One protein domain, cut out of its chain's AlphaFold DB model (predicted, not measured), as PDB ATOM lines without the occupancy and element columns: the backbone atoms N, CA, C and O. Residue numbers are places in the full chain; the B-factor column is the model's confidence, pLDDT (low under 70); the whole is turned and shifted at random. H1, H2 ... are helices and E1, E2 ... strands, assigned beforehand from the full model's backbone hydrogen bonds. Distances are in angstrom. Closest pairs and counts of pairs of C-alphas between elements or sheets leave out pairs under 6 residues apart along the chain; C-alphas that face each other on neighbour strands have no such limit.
ATOM      1  N   LEU A  13      40.889  36.791 -13.359       72.50
ATOM      2  CA  LEU A  13      40.416  36.992 -14.727       72.50
ATOM      3  C   LEU A  13      38.919  37.304 -14.727       72.50
ATOM      4  O   LEU A  13      38.151  36.634 -14.037       72.50
ATOM      5  N   ASP A  14      38.533  38.298 -15.523       77.31
ATOM      6  CA  ASP A  14      37.137  38.664 -15.752       77.31
ATOM      7  C   ASP A  14      36.377  37.595 -16.576       77.31
ATOM      8  O   ASP A  14      36.990  36.757 -17.254       77.31
ATOM      9  N   PRO A  15      35.033  37.600 -16.544       76.12
ATOM     10  CA  PRO A  15      34.208  36.672 -17.327       76.12
ATOM     11  C   PRO A  15      34.476  36.727 -18.842       76.12
ATOM     12  O   PRO A  15      34.371  35.716 -19.546       76.12
ATOM     13  N   ASP A  16      34.886  37.885 -19.364       78.94
ATOM     14  CA  ASP A  16      35.222  38.057 -20.780       78.94
ATOM     15  C   ASP A  16      36.494  37.293 -21.171       78.94
ATOM     16  O   ASP A  16      36.573  36.720 -22.261       78.94
ATOM     17  N   SER A  17      37.449  37.160 -20.253       81.31
ATOM     18  CA  SER A  17      38.632  36.316 -20.416       81.31
ATOM     19  C   SER A  17      38.271  34.830 -20.522       81.31
ATOM     20  O   SER A  17      38.917  34.094 -21.272       81.31
ATOM     21  N   VAL A  18      37.216  34.370 -19.837       81.19
ATOM     22  CA  VAL A  18      36.704  32.990 -19.965       81.19
ATOM     23  C   VAL A  18      36.087  32.773 -21.350       81.19
ATOM     24  O   VAL A  18      36.368  31.765 -22.007       81.19
ATOM     25  N   LYS A  19      35.313  33.746 -21.853       83.50
ATOM     26  CA  LYS A  19      34.787  33.728 -23.232       83.50
ATOM     27  C   LYS A  19      35.914  33.752 -24.270       83.50
ATOM     28  O   LYS A  19      35.860  33.011 -25.252       83.50
ATOM     29  N   ALA A  20      36.966  34.535 -24.039       86.75
ATOM     30  CA  ALA A  20      38.142  34.563 -24.903       86.75
ATOM     31  C   ALA A  20      38.875  33.209 -24.913       86.75
ATOM     32  O   ALA A  20      39.231  32.709 -25.983       86.75
ATOM     33  N   LEU A  21      39.040  32.563 -23.750       87.38
ATOM     34  CA  LEU A  21      39.626  31.221 -23.650       87.38
ATOM     35  C   LEU A  21      38.803  30.180 -24.408       87.38
ATOM     36  O   LEU A  21      39.388  29.368 -25.118       87.38
ATOM     37  N   ARG A  22      37.467  30.238 -24.337       85.81
ATOM     38  CA  ARG A  22      36.576  29.355 -25.110       85.81
ATOM     39  C   ARG A  22      36.829  29.439 -26.617       85.81
ATOM     40  O   ARG A  22      36.802  28.417 -27.293       85.81
ATOM     41  N   ASN A  23      37.087  30.636 -27.138       86.94
ATOM     42  CA  ASN A  23      37.351  30.831 -28.565       86.94
ATOM     43  C   ASN A  23      38.804  30.516 -28.954       86.94
ATOM     44  O   ASN A  23      39.082  30.221 -30.114       86.94
ATOM     45  N   THR A  24      39.731  30.573 -27.997       90.69
ATOM     46  CA  THR A  24      41.170  30.384 -28.245       90.69
ATOM     47  C   THR A  24      41.604  28.926 -28.071       90.69
ATOM     48  O   THR A  24      42.505  28.451 -28.763       90.69
ATOM     49  N   VAL A  25      40.977  28.193 -27.150       94.62
ATOM     50  CA  VAL A  25      41.310  26.796 -26.869       94.62
ATOM     51  C   VAL A  25      40.625  25.891 -27.888       94.62
ATOM     52  O   VAL A  25      39.453  25.554 -27.770       94.62
ATOM     53  N   VAL A  26      41.386  25.471 -28.899       94.62
ATOM     54  CA  VAL A  26      40.929  24.507 -29.906       94.62
ATOM     55  C   VAL A  26      41.281  23.087 -29.464       94.62
ATOM     56  O   VAL A  26      42.462  22.759 -29.308       94.62
ATOM     57  N   ARG A  27      40.265  22.228 -29.307       95.25
ATOM     58  CA  ARG A  27      40.454  20.782 -29.123       95.25
ATOM     59  C   ARG A  27      41.126  20.187 -30.362       95.25
ATOM     60  O   ARG A  27      40.587  20.257 -31.464       95.25
ATOM     61  N   LEU A  28      42.283  19.560 -30.181       96.75
ATOM     62  CA  LEU A  28      42.907  18.762 -31.231       96.75
ATOM     63  C   LEU A  28      42.194  17.410 -31.303       96.75
ATOM     64  O   LEU A  28      42.070  16.733 -30.283       96.75
ATOM     65  N   ALA A  29      41.732  17.022 -32.492       95.75
ATOM     66  CA  ALA A  29      41.158  15.695 -32.727       95.75
ATOM     67  C   ALA A  29      42.254  14.621 -32.841       95.75
ATOM     68  O   ALA A  29      42.119  13.528 -32.294       95.75
ATOM     69  N   PHE A  30      43.374  14.965 -33.484       97.44
ATOM     70  CA  PHE A  30      44.479  14.051 -33.767       97.44
ATOM     71  C   PHE A  30      45.819  14.613 -33.291       97.44
ATOM     72  O   PHE A  30      46.055  15.824 -33.284       97.44
ATOM     73  N   CYS A  31      46.699  13.709 -32.873       97.50
ATOM     74  CA  CYS A  31      48.048  14.003 -32.431       97.50
ATOM     75  C   CYS A  31      48.899  14.477 -33.608       97.50
ATOM     76  O   CYS A  31      48.971  13.805 -34.636       97.50
ATOM     77  N   LYS A  32      49.605  15.597 -33.432       96.81
ATOM     78  CA  LYS A  32      50.473  16.166 -34.474       96.81
ATOM     79  C   LYS A  32      51.693  15.293 -34.795       96.81
ATOM     80  O   LYS A  32      52.224  15.403 -35.889       96.81
ATOM     81  N   GLU A  33      52.110  14.428 -33.867       97.25
ATOM     82  CA  GLU A  33      53.304  13.582 -34.024       97.25
ATOM     83  C   GLU A  33      53.002  12.222 -34.669       97.25
ATOM     84  O   GLU A  33      53.788  11.727 -35.469       97.25
ATOM     85  N   CYS A  34      51.884  11.580 -34.312       96.44
ATOM     86  CA  CYS A  34      51.601  10.198 -34.733       96.44
ATOM     87  C   CYS A  34      50.220   9.992 -35.364       96.44
ATOM     88  O   CYS A  34      49.861   8.855 -35.656       96.44
ATOM     89  N   SER A  35      49.430  11.056 -35.540       97.31
ATOM     90  CA  SER A  35      48.057  11.027 -36.078       97.31
ATOM     91  C   SER A  35      47.044  10.174 -35.297       97.31
ATOM     92  O   SER A  35      45.887  10.090 -35.695       97.31
ATOM     93  N   SER A  36      47.426   9.566 -34.169       96.88
ATOM     94  CA  SER A  36      46.481   8.903 -33.261       96.88
ATOM     95  C   SER A  36      45.531   9.928 -32.629       96.88
ATOM     96  O   SER A  36      45.914  11.092 -32.489       96.88
ATOM     97  N   PRO A  37      44.314   9.534 -32.221       95.88
ATOM     98  CA  PRO A  37      43.387  10.453 -31.574       95.88
ATOM     99  C   PRO A  37      43.976  11.068 -30.292       95.88
ATOM    100  O   PRO A  37      44.822  10.483 -29.610       95.88
ATOM    101  N   MET A  38      43.557  12.288 -29.972       97.75
ATOM    102  CA  MET A  38      43.910  12.948 -28.712       97.75
ATOM    103  C   MET A  38      42.847  12.655 -27.653       97.75
ATOM    104  O   MET A  38      41.654  12.624 -27.949       97.75
ATOM    105  N   GLY A  39      43.272  12.490 -26.401       94.56
ATOM    106  CA  GLY A  39      42.358  12.323 -25.274       94.56
ATOM    107  C   GLY A  39      41.520  13.576 -24.995       94.56
ATOM    108  O   GLY A  39      41.718  14.642 -25.591       94.56
ATOM    109  N   CYS A  40      40.588  13.458 -24.052       96.00
ATOM    110  CA  CYS A  40      39.829  14.591 -23.526       96.00
ATOM    111  C   CYS A  40      40.747  15.644 -22.878       96.00
ATOM    112  O   CYS A  40      41.882  15.351 -22.479       96.00
ATOM    113  N   MET A  41      40.263  16.887 -22.785       97.38
ATOM    114  CA  MET A  41      40.973  17.918 -22.036       97.38
ATOM    115  C   MET A  41      40.959  17.562 -20.553       97.38
ATOM    116  O   MET A  41      39.921  17.220 -19.991       97.38
ATOM    117  N   ARG A  42      42.114  17.652 -19.906       96.62
ATOM    118  CA  ARG A  42      42.279  17.392 -18.472       96.62
ATOM    119  C   ARG A  42      43.259  18.384 -17.876       96.62
ATOM    120  O   ARG A  42      44.026  19.011 -18.598       96.62
ATOM    121  N   VAL A  43      43.289  18.496 -16.557       97.12
ATOM    122  CA  VAL A  43      44.279  19.336 -15.875       97.12
ATOM    123  C   VAL A  43      45.570  18.559 -15.667       97.12
ATOM    124  O   VAL A  43      45.561  17.388 -15.284       97.12
ATOM    125  N   HIS A  44      46.707  19.200 -15.913       96.31
ATOM    126  CA  HIS A  44      48.004  18.616 -15.607       96.31
ATOM    127  C   HIS A  44      48.241  18.603 -14.085       96.31
ATOM    128  O   HIS A  44      48.226  19.643 -13.426       96.31
ATOM    129  N   GLU A  45      48.489  17.423 -13.510       91.62
ATOM    130  CA  GLU A  45      48.618  17.251 -12.052       91.62
ATOM    131  C   GLU A  45      49.954  17.732 -11.466       91.62
ATOM    132  O   GLU A  45      50.077  17.868 -10.248       91.62
ATOM    133  N   GLY A  46      50.962  17.961 -12.313       88.44
ATOM    134  CA  GLY A  46      52.286  18.424 -11.889       88.44
ATOM    135  C   GLY A  46      53.226  17.333 -11.359       88.44
ATOM    136  O   GLY A  46      54.153  17.646 -10.623       88.44
ATOM    137  N   SER A  47      53.018  16.055 -11.704       79.94
ATOM    138  CA  SER A  47      53.871  14.949 -11.223       79.94
ATOM    139  C   SER A  47      55.315  15.015 -11.736       79.94
ATOM    140  O   SER A  47      56.239  14.682 -10.998       79.94
ATOM    141  N   THR A  48      55.513  15.452 -12.980       78.38
ATOM    142  CA  THR A  48      56.831  15.556 -13.635       78.38
ATOM    143  C   THR A  48      57.271  16.996 -13.898       78.38
ATOM    144  O   THR A  48      58.461  17.242 -14.054       78.38
ATOM    145  N   ALA A  49      56.323  17.934 -13.928       85.56
ATOM    146  CA  ALA A  49      56.522  19.349 -14.229       85.56
ATOM    147  C   ALA A  49      55.557  20.165 -13.362       85.56
ATOM    148  O   ALA A  49      54.407  20.412 -13.741       85.56
ATOM    149  N   MET A  50      55.992  20.471 -12.140       80.75
ATOM    150  CA  MET A  50      55.193  21.156 -11.119       80.75
ATOM    151  C   MET A  50      54.752  22.546 -11.596       80.75
ATOM    152  O   MET A  50      53.620  22.946 -11.344       80.75
ATOM    153  N   GLU A  51      55.596  23.236 -12.362       86.81
ATOM    154  CA  GLU A  51      55.327  24.534 -12.986       86.81
ATOM    155  C   GLU A  51      54.174  24.501 -14.001       86.81
ATOM    156  O   GLU A  51      53.593  25.534 -14.318       86.81
ATOM    157  N   LYS A  52      53.810  23.309 -14.487       93.56
ATOM    158  CA  LYS A  52      52.680  23.104 -15.402       93.56
ATOM    159  C   LYS A  52      51.401  22.678 -14.688       93.56
ATOM    160  O   LYS A  52      50.403  22.380 -15.344       93.56
ATOM    161  N   ARG A  53      51.418  22.561 -13.356       92.19
ATOM    162  CA  ARG A  53      50.234  22.181 -12.580       92.19
ATOM    163  C   ARG A  53      49.130  23.217 -12.784       92.19
ATOM    164  O   ARG A  53      49.390  24.407 -12.684       92.19
ATOM    165  N   GLY A  54      47.909  22.760 -13.065       94.69
ATOM    166  CA  GLY A  54      46.780  23.665 -13.311       94.69
ATOM    167  C   GLY A  54      46.657  24.167 -14.755       94.69
ATOM    168  O   GLY A  54      45.781  24.972 -15.047       94.69
ATOM    169  N   MET A  55      47.503  23.707 -15.685       97.25
ATOM    170  CA  MET A  55      47.283  23.919 -17.122       97.25
ATOM    171  C   MET A  55      46.286  22.883 -17.662       97.25
ATOM    172  O   MET A  55      46.369  21.705 -17.299       97.25
ATOM    173  N   VAL A  56      45.392  23.291 -18.565       97.06
ATOM    174  CA  VAL A  56      44.527  22.373 -19.319       97.06
ATOM    175  C   VAL A  56      45.325  21.772 -20.479       97.06
ATOM    176  O   VAL A  56      45.955  22.494 -21.256       97.06
ATOM    177  N   VAL A  57      45.323  20.445 -20.590       97.88
ATOM    178  CA  VAL A  57      46.140  19.670 -21.534       97.88
ATOM    179  C   VAL A  57      45.331  18.594 -22.250       97.88
ATOM    180  O   VAL A  57      44.366  18.068 -21.698       97.88
ATOM    181  N   GLN A  58      45.780  18.203 -23.442       97.75
ATOM    182  CA  GLN A  58      45.383  16.952 -24.095       97.75
ATOM    183  C   GLN A  58      46.624  16.078 -24.306       97.75
ATOM    184  O   GLN A  58      47.676  16.570 -24.718       97.75
ATOM    185  N   THR A  59      46.499  14.774 -24.061       97.31
ATOM    186  CA  THR A  59      47.563  13.786 -24.301       97.31
ATOM    187  C   THR A  59      47.125  12.829 -25.404       97.31
ATOM    188  O   THR A  59      45.961  12.437 -25.448       97.31
ATOM    189  N   CYS A  60      48.046  12.467 -26.294       97.69
ATOM    190  CA  CYS A  60      47.819  11.460 -27.324       97.69
ATOM    191  C   CYS A  60      47.378  10.119 -26.706       97.69
ATOM    192  O   CYS A  60      47.933   9.701 -25.691       97.69
ATOM    193  N   THR A  61      46.398   9.437 -27.309       95.31
ATOM    194  CA  THR A  61      45.942   8.109 -26.848       95.31
ATOM    195  C   THR A  61      46.719   6.951 -27.478       95.31
ATOM    196  O   THR A  61      46.530   5.797 -27.098       95.31
ATOM    197  N   GLY A  62      47.617   7.233 -28.428       94.75
ATOM    198  CA  GLY A  62      48.461   6.223 -29.056       94.75
ATOM    199  C   GLY A  62      49.389   5.554 -28.037       94.75
ATOM    200  O   GLY A  62      50.157   6.222 -27.353       94.75
ATOM    201  N   THR A  63      49.391   4.222 -27.987       91.81
ATOM    202  CA  THR A  63      50.124   3.422 -26.978       91.81
ATOM    203  C   THR A  63      51.637   3.656 -26.940       91.81
ATOM    204  O   THR A  63      52.290   3.333 -25.950       91.81
ATOM    205  N   ARG A  64      52.215   4.215 -28.011       94.69
ATOM    206  CA  ARG A  64      53.646   4.545 -28.123       94.69
ATOM    207  C   ARG A  64      53.932   6.046 -28.213       94.69
ATOM    208  O   ARG A  64      55.085   6.424 -28.398       94.69
ATOM    209  N   CYS A  65      52.917   6.902 -28.103       95.31
ATOM    210  CA  CYS A  65      53.058   8.348 -28.232       95.31
ATOM    211  C   CYS A  65      52.608   9.042 -26.944       95.31
ATOM    212  O   CYS A  65      51.433   9.046 -26.604       95.31
ATOM    213  N   TYR A  66      53.548   9.686 -26.253       93.50
ATOM    214  CA  TYR A  66      53.288  10.419 -25.006       93.50
ATOM    215  C   TYR A  66      53.155  11.932 -25.221       93.50
ATOM    216  O   TYR A  66      53.274  12.723 -24.281       93.50
ATOM    217  N   TRP A  67      52.951  12.358 -26.471       97.25
ATOM    218  CA  TRP A  67      52.867  13.770 -26.812       97.25
ATOM    219  C   TRP A  67      51.683  14.422 -26.092       97.25
ATOM    220  O   TRP A  67      50.560  13.916 -26.116       97.25
ATOM    221  N   THR A  68      51.957  15.530 -25.409       96.50
ATOM    222  CA  THR A  68      50.974  16.290 -24.634       96.50
ATOM    223  C   THR A  68      51.047  17.747 -25.056       96.50
ATOM    224  O   THR A  68      52.123  18.345 -25.019       96.50
ATOM    225  N   THR A  69      49.908  18.319 -25.432       97.00
ATOM    226  CA  THR A  69      49.781  19.743 -25.747       97.00
ATOM    227  C   THR A  69      49.118  20.481 -24.588       97.00
ATOM    228  O   THR A  69      48.296  19.907 -23.872       97.00
ATOM    229  N   TYR A  70      49.498  21.740 -24.387       97.12
ATOM    230  CA  TYR A  70      49.029  22.583 -23.292       97.12
ATOM    231  C   TYR A  70      48.244  23.747 -23.892       97.12
ATOM    232  O   TYR A  70      48.784  24.493 -24.705       97.12
ATOM    233  N   HIS A  71      46.976  23.877 -23.514       96.62
ATOM    234  CA  HIS A  71      46.044  24.822 -24.130       96.62
ATOM    235  C   HIS A  71      45.927  26.142 -23.370       96.62
ATOM    236  O   HIS A  71      45.504  27.144 -23.937       96.62
ATOM    237  N   THR A  72      46.282  26.154 -22.087       96.38
ATOM    238  CA  THR A  72      46.111  27.319 -21.217       96.38
ATOM    239  C   THR A  72      47.362  27.589 -20.401       96.38
ATOM    240  O   THR A  72      48.189  26.702 -20.212       96.38
ATOM    241  N   LYS A  73      47.472  28.796 -19.836       95.44
ATOM    242  CA  LYS A  73      48.361  29.049 -18.692       95.44
ATOM    243  C   LYS A  73      47.903  28.260 -17.454       95.44
ATOM    244  O   LYS A  73      46.820  27.671 -17.457       95.44
ATOM    245  N   ALA A  74      48.744  28.224 -16.424       94.88
ATOM    246  CA  ALA A  74      48.425  27.566 -15.164       94.88
ATOM    247  C   ALA A  74      47.410  28.395 -14.360       94.88
ATOM    248  O   ALA A  74      47.637  29.576 -14.089       94.88
ATOM    249  N   TYR A  75      46.301  27.766 -13.983       95.19
ATOM    250  CA  TYR A  75      45.306  28.309 -13.057       95.19
ATOM    251  C   TYR A  75      45.362  27.567 -11.726       95.19
ATOM    252  O   TYR A  75      45.993  26.508 -11.632       95.19
ATOM    253  N   ASP A  76      44.692  28.097 -10.702       93.25
ATOM    254  CA  ASP A  76      44.393  27.302  -9.515       93.25
ATOM    255  C   ASP A  76      43.814  25.946  -9.945       93.25
ATOM    256  O   ASP A  76      43.048  25.850 -10.905       93.25
ATOM    257  N   TYR A  77      44.247  24.870  -9.287       90.31
ATOM    258  CA  TYR A  77      43.983  23.522  -9.781       90.31
ATOM    259  C   TYR A  77      42.481  23.235  -9.892       90.31
ATOM    260  O   TYR A  77      42.061  22.601 -10.856       90.31
ATOM    261  N   ASN A  78      41.679  23.728  -8.946       88.81
ATOM    262  CA  ASN A  78      40.236  23.512  -8.958       88.81
ATOM    263  C   ASN A  78      39.567  24.341 -10.062       88.81
ATOM    264  O   ASN A  78      38.725  23.818 -10.791       88.81
ATOM    265  N   ASP A  79      40.026  25.577 -10.267       93.25
ATOM    266  CA  ASP A  79      39.557  26.445 -11.353       93.25
ATOM    267  C   ASP A  79      39.887  25.841 -12.728       93.25
ATOM    268  O   ASP A  79      39.058  25.838 -13.639       93.25
ATOM    269  N   ALA A  80      41.075  25.248 -12.868       94.50
ATOM    270  CA  ALA A  80      41.486  24.540 -14.072       94.50
ATOM    271  C   ALA A  80      40.629  23.292 -14.345       94.50
ATOM    272  O   ALA A  80      40.379  22.973 -15.509       94.50
ATOM    273  N   VAL A  81      40.196  22.567 -13.301       91.75
ATOM    274  CA  VAL A  81      39.368  21.351 -13.448       91.75
ATOM    275  C   VAL A  81      37.998  21.726 -13.987       91.75
ATOM    276  O   VAL A  81      37.549  21.121 -14.962       91.75
ATOM    277  N   GLN A  82      37.391  22.766 -13.421       90.81
ATOM    278  CA  GLN A  82      36.109  23.283 -13.894       90.81
ATOM    279  C   GLN A  82      36.223  23.826 -15.322       90.81
ATOM    280  O   GLN A  82      35.395  23.503 -16.174       90.81
ATOM    281  N   LEU A  83      37.308  24.544 -15.640       93.81
ATOM    282  CA  LEU A  83      37.579  24.991 -17.006       93.81
ATOM    283  C   LEU A  83      37.713  23.812 -17.988       93.81
ATOM    284  O   LEU A  83      37.157  23.862 -19.081       93.81
ATOM    285  N   ALA A  84      38.418  22.738 -17.619       95.38
ATOM    286  CA  ALA A  84      38.561  21.554 -18.469       95.38
ATOM    287  C   ALA A  84      37.219  20.834 -18.695       95.38
ATOM    288  O   ALA A  84      36.927  20.420 -19.818       95.38
ATOM    289  N   GLN A  85      36.387  20.709 -17.655       91.88
ATOM    290  CA  GLN A  85      35.036  20.142 -17.755       91.88
ATOM    291  C   GLN A  85      34.135  20.982 -18.664       91.88
ATOM    292  O   GLN A  85      33.488  20.439 -19.563       91.88
ATOM    293  N   TYR A  86      34.157  22.305 -18.493       92.25
ATOM    294  CA  TYR A  86      33.430  23.240 -19.346       92.25
ATOM    295  C   TYR A  86      33.857  23.120 -20.812       92.25
ATOM    296  O   TYR A  86      33.014  22.950 -21.690       92.25
ATOM    297  N   LEU A  87      35.166  23.126 -21.090       93.75
ATOM    298  CA  LEU A  87      35.688  22.993 -22.453       93.75
ATOM    299  C   LEU A  87      35.318  21.641 -23.084       93.75
ATOM    300  O   LEU A  87      34.930  21.601 -24.249       93.75
ATOM    301  N   ASN A  88      35.383  20.535 -22.336       93.62
ATOM    302  CA  ASN A  88      34.949  19.228 -22.844       93.62
ATOM    303  C   ASN A  88      33.457  19.222 -23.205       93.62
ATOM    304  O   ASN A  88      33.093  18.738 -24.276       93.62
ATOM    305  N   THR A  89      32.615  19.794 -22.344       86.56
ATOM    306  CA  THR A  89      31.162  19.891 -22.554       86.56
ATOM    307  C   THR A  89      30.838  20.764 -23.766       86.56
ATOM    308  O   THR A  89      30.037  20.374 -24.614       86.56
ATOM    309  N   TYR A  90      31.545  21.889 -23.909       90.00
ATOM    310  CA  TYR A  90      31.441  22.768 -25.069       90.00
ATOM    311  C   TYR A  90      31.757  22.037 -26.377       90.00
ATOM    312  O   TYR A  90      30.984  22.083 -27.332       90.00
ATOM    313  N   HIS A  91      32.881  21.319 -26.419       89.31
ATOM    314  CA  HIS A  91      33.298  20.590 -27.616       89.31
ATOM    315  C   HIS A  91      32.445  19.357 -27.920       89.31
ATOM    316  O   HIS A  91      32.493  18.870 -29.047       89.31
ATOM    317  N   ALA A  92      31.672  18.857 -26.957       87.19
ATOM    318  CA  ALA A  92      30.690  17.803 -27.180       87.19
ATOM    319  C   ALA A  92      29.362  18.329 -27.771       87.19
ATOM    320  O   ALA A  92      28.459  17.540 -28.029       87.19
ATOM    321  N   GLY A  93      29.245  19.640 -28.026       88.25
ATOM    322  CA  GLY A  93      28.088  20.242 -28.697       88.25
ATOM    323  C   GLY A  93      26.914  20.566 -27.772       88.25
ATOM    324  O   GLY A  93      25.851  20.953 -28.256       88.25
ATOM    325  N   TYR A  94      27.088  20.441 -26.456       82.19
ATOM    326  CA  TYR A  94      26.066  20.848 -25.496       82.19
ATOM    327  C   TYR A  94      26.005  22.378 -25.401       82.19
ATOM    328  O   TYR A  94      27.035  23.056 -25.329       82.19
ATOM    329  N   GLN A  95      24.786  22.931 -25.384       77.31
ATOM    330  CA  GLN A  95      24.586  24.327 -25.011       77.31
ATOM    331  C   GLN A  95      24.906  24.466 -23.527       77.31
ATOM    332  O   GLN A  95      24.231  23.897 -22.675       77.31
ATOM    333  N   LEU A  96      25.976  25.187 -23.234       72.19
ATOM    334  CA  LEU A  96      26.348  25.503 -21.869       72.19
ATOM    335  C   LEU A  96      25.481  26.665 -21.394       72.19
ATOM    336  O   LEU A  96      25.550  27.751 -21.976       72.19
ATOM    337  N   ASN A  97      24.720  26.450 -20.320       61.72
ATOM    338  CA  ASN A  97      24.333  27.552 -19.447       61.72
ATOM    339  C   ASN A  97      25.644  28.237 -19.045       61.72
ATOM    340  O   ASN A  97      26.601  27.533 -18.703       61.72
ATOM    341  N   ASN A  98      25.736  29.563 -19.220       65.44
ATOM    342  CA  ASN A  98      26.956  30.324 -18.940       65.44
ATOM    343  C   ASN A  98      27.554  29.802 -17.629       65.44
ATOM    344  O   ASN A  98      26.814  29.692 -16.649       65.44
ATOM    345  N   LEU A  99      28.854  29.448 -17.611       63.31
ATOM    346  CA  LEU A  99      29.602  29.386 -16.346       63.31
ATOM    347  C   LEU A  99      29.149  30.641 -15.610       63.31
ATOM    348  O   LEU A  99      29.324  31.700 -16.220       63.31
ATOM    349  N   ALA A 100      28.436  30.493 -14.479       55.56
ATOM    350  CA  ALA A 100      27.648  31.575 -13.880       55.56
ATOM    351  C   ALA A 100      28.431  32.871 -14.037       55.56
ATOM    352  O   ALA A 100      29.632  32.824 -13.776       55.56
ATOM    353  N   ASP A 101      27.825  33.956 -14.536       62.16
ATOM    354  CA  ASP A 101      28.556  35.152 -15.003       62.16
ATOM    355  C   ASP A 101      29.541  35.737 -13.947       62.16
ATOM    356  O   ASP A 101      30.376  36.574 -14.276       62.16
ATOM    357  N   ASP A 102      29.517  35.219 -12.717       69.62
ATOM    358  CA  ASP A 102      30.418  35.456 -11.589       69.62
ATOM    359  C   ASP A 102      31.630  34.492 -11.452       69.62
ATOM    360  O   ASP A 102      32.393  34.599 -10.487       69.62
ATOM    361  N   TYR A 103      31.850  33.523 -12.351       79.06
ATOM    362  CA  TYR A 103      32.920  32.528 -12.187       79.06
ATOM    363  C   TYR A 103      34.303  33.106 -12.523       79.06
ATOM    364  O   TYR A 103      34.635  33.398 -13.673       79.06
ATOM    365  N   VAL A 104      35.149  33.199 -11.499       85.75
ATOM    366  CA  VAL A 104      36.481  33.806 -11.558       85.75
ATOM    367  C   VAL A 104      37.576  32.740 -11.688       85.75
ATOM    368  O   VAL A 104      37.764  31.920 -10.792       85.75
ATOM    369  N   LEU A 105      38.365  32.791 -12.770       89.81
ATOM    370  CA  LEU A 105      39.575  31.968 -12.920       89.81
ATOM    371  C   LEU A 105      40.772  32.634 -12.230       89.81
ATOM    372  O   LEU A 105      41.251  33.683 -12.676       89.81
ATOM    373  N   ARG A 106      41.314  32.004 -11.185       91.62
ATOM    374  CA  ARG A 106      42.524  32.477 -10.497       91.62
ATOM    375  C   ARG A 106      43.768  31.925 -11.177       91.62
ATOM    376  O   ARG A 106      43.886  30.724 -11.414       91.62
ATOM    377  N   ILE A 107      44.719  32.800 -11.495       90.69
ATOM    378  CA  ILE A 107      46.019  32.392 -12.049       90.69
ATOM    379  C   ILE A 107      46.827  31.701 -10.944       90.69
ATOM    380  O   ILE A 107      46.903  32.217  -9.830       90.69
TER     381      ILE A 107
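Overview. This is residues 13 to 107 of the 952 residues of the protein "Restriction of telomere capping protein 4" of Phlebia centrifuga (UniProt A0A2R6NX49). Little regular structure, in a flat slab: helices H1 and H2, steeply tilted to each other, lie toward one end, and the small hairpin E1 and E2, its E1 next to H2, reaches toward the other amid long loops. The 95 printed residues hold H1, E1, E2 and H2 in that order, a mixed class with only 32 residues in named elements; the two-strand sheet is antiparallel. The whole is compact, with a radius of gyration of the C-alphas of 13.5 A and spans of 42 by 31 by 16 A.

Along the chain. H1, residues 15 to 24, begins at C-alpha (34.208, 36.672, -17.327) and measures 14.4 A. E1 is residues 56 to 59, 10.4 A; E2 is residues 68 to 70, 6.7 A. H2, residues 77 to 91, measures 21.0 A and ends at C-alpha (33.298, 20.590, -27.616).

Arrangement. H1 and H2 are close but not clearly touching, the closest C-alphas being Arg 22 and Leu 87, 7.0 A. The closest C-alphas of E1 and H2, Val 56 and Ala 84, are 6.1 A apart. In the hairpin, N 69 and O 58 are within hydrogen-bond range, 2.9 A. Every O i to N i+4 pair in H1 and H2 is within range.

Size, cuts and confidence. The printed part has no cut. The link H1 to E1 is long. Residues 97 to 102 are under 70 in pLDDT.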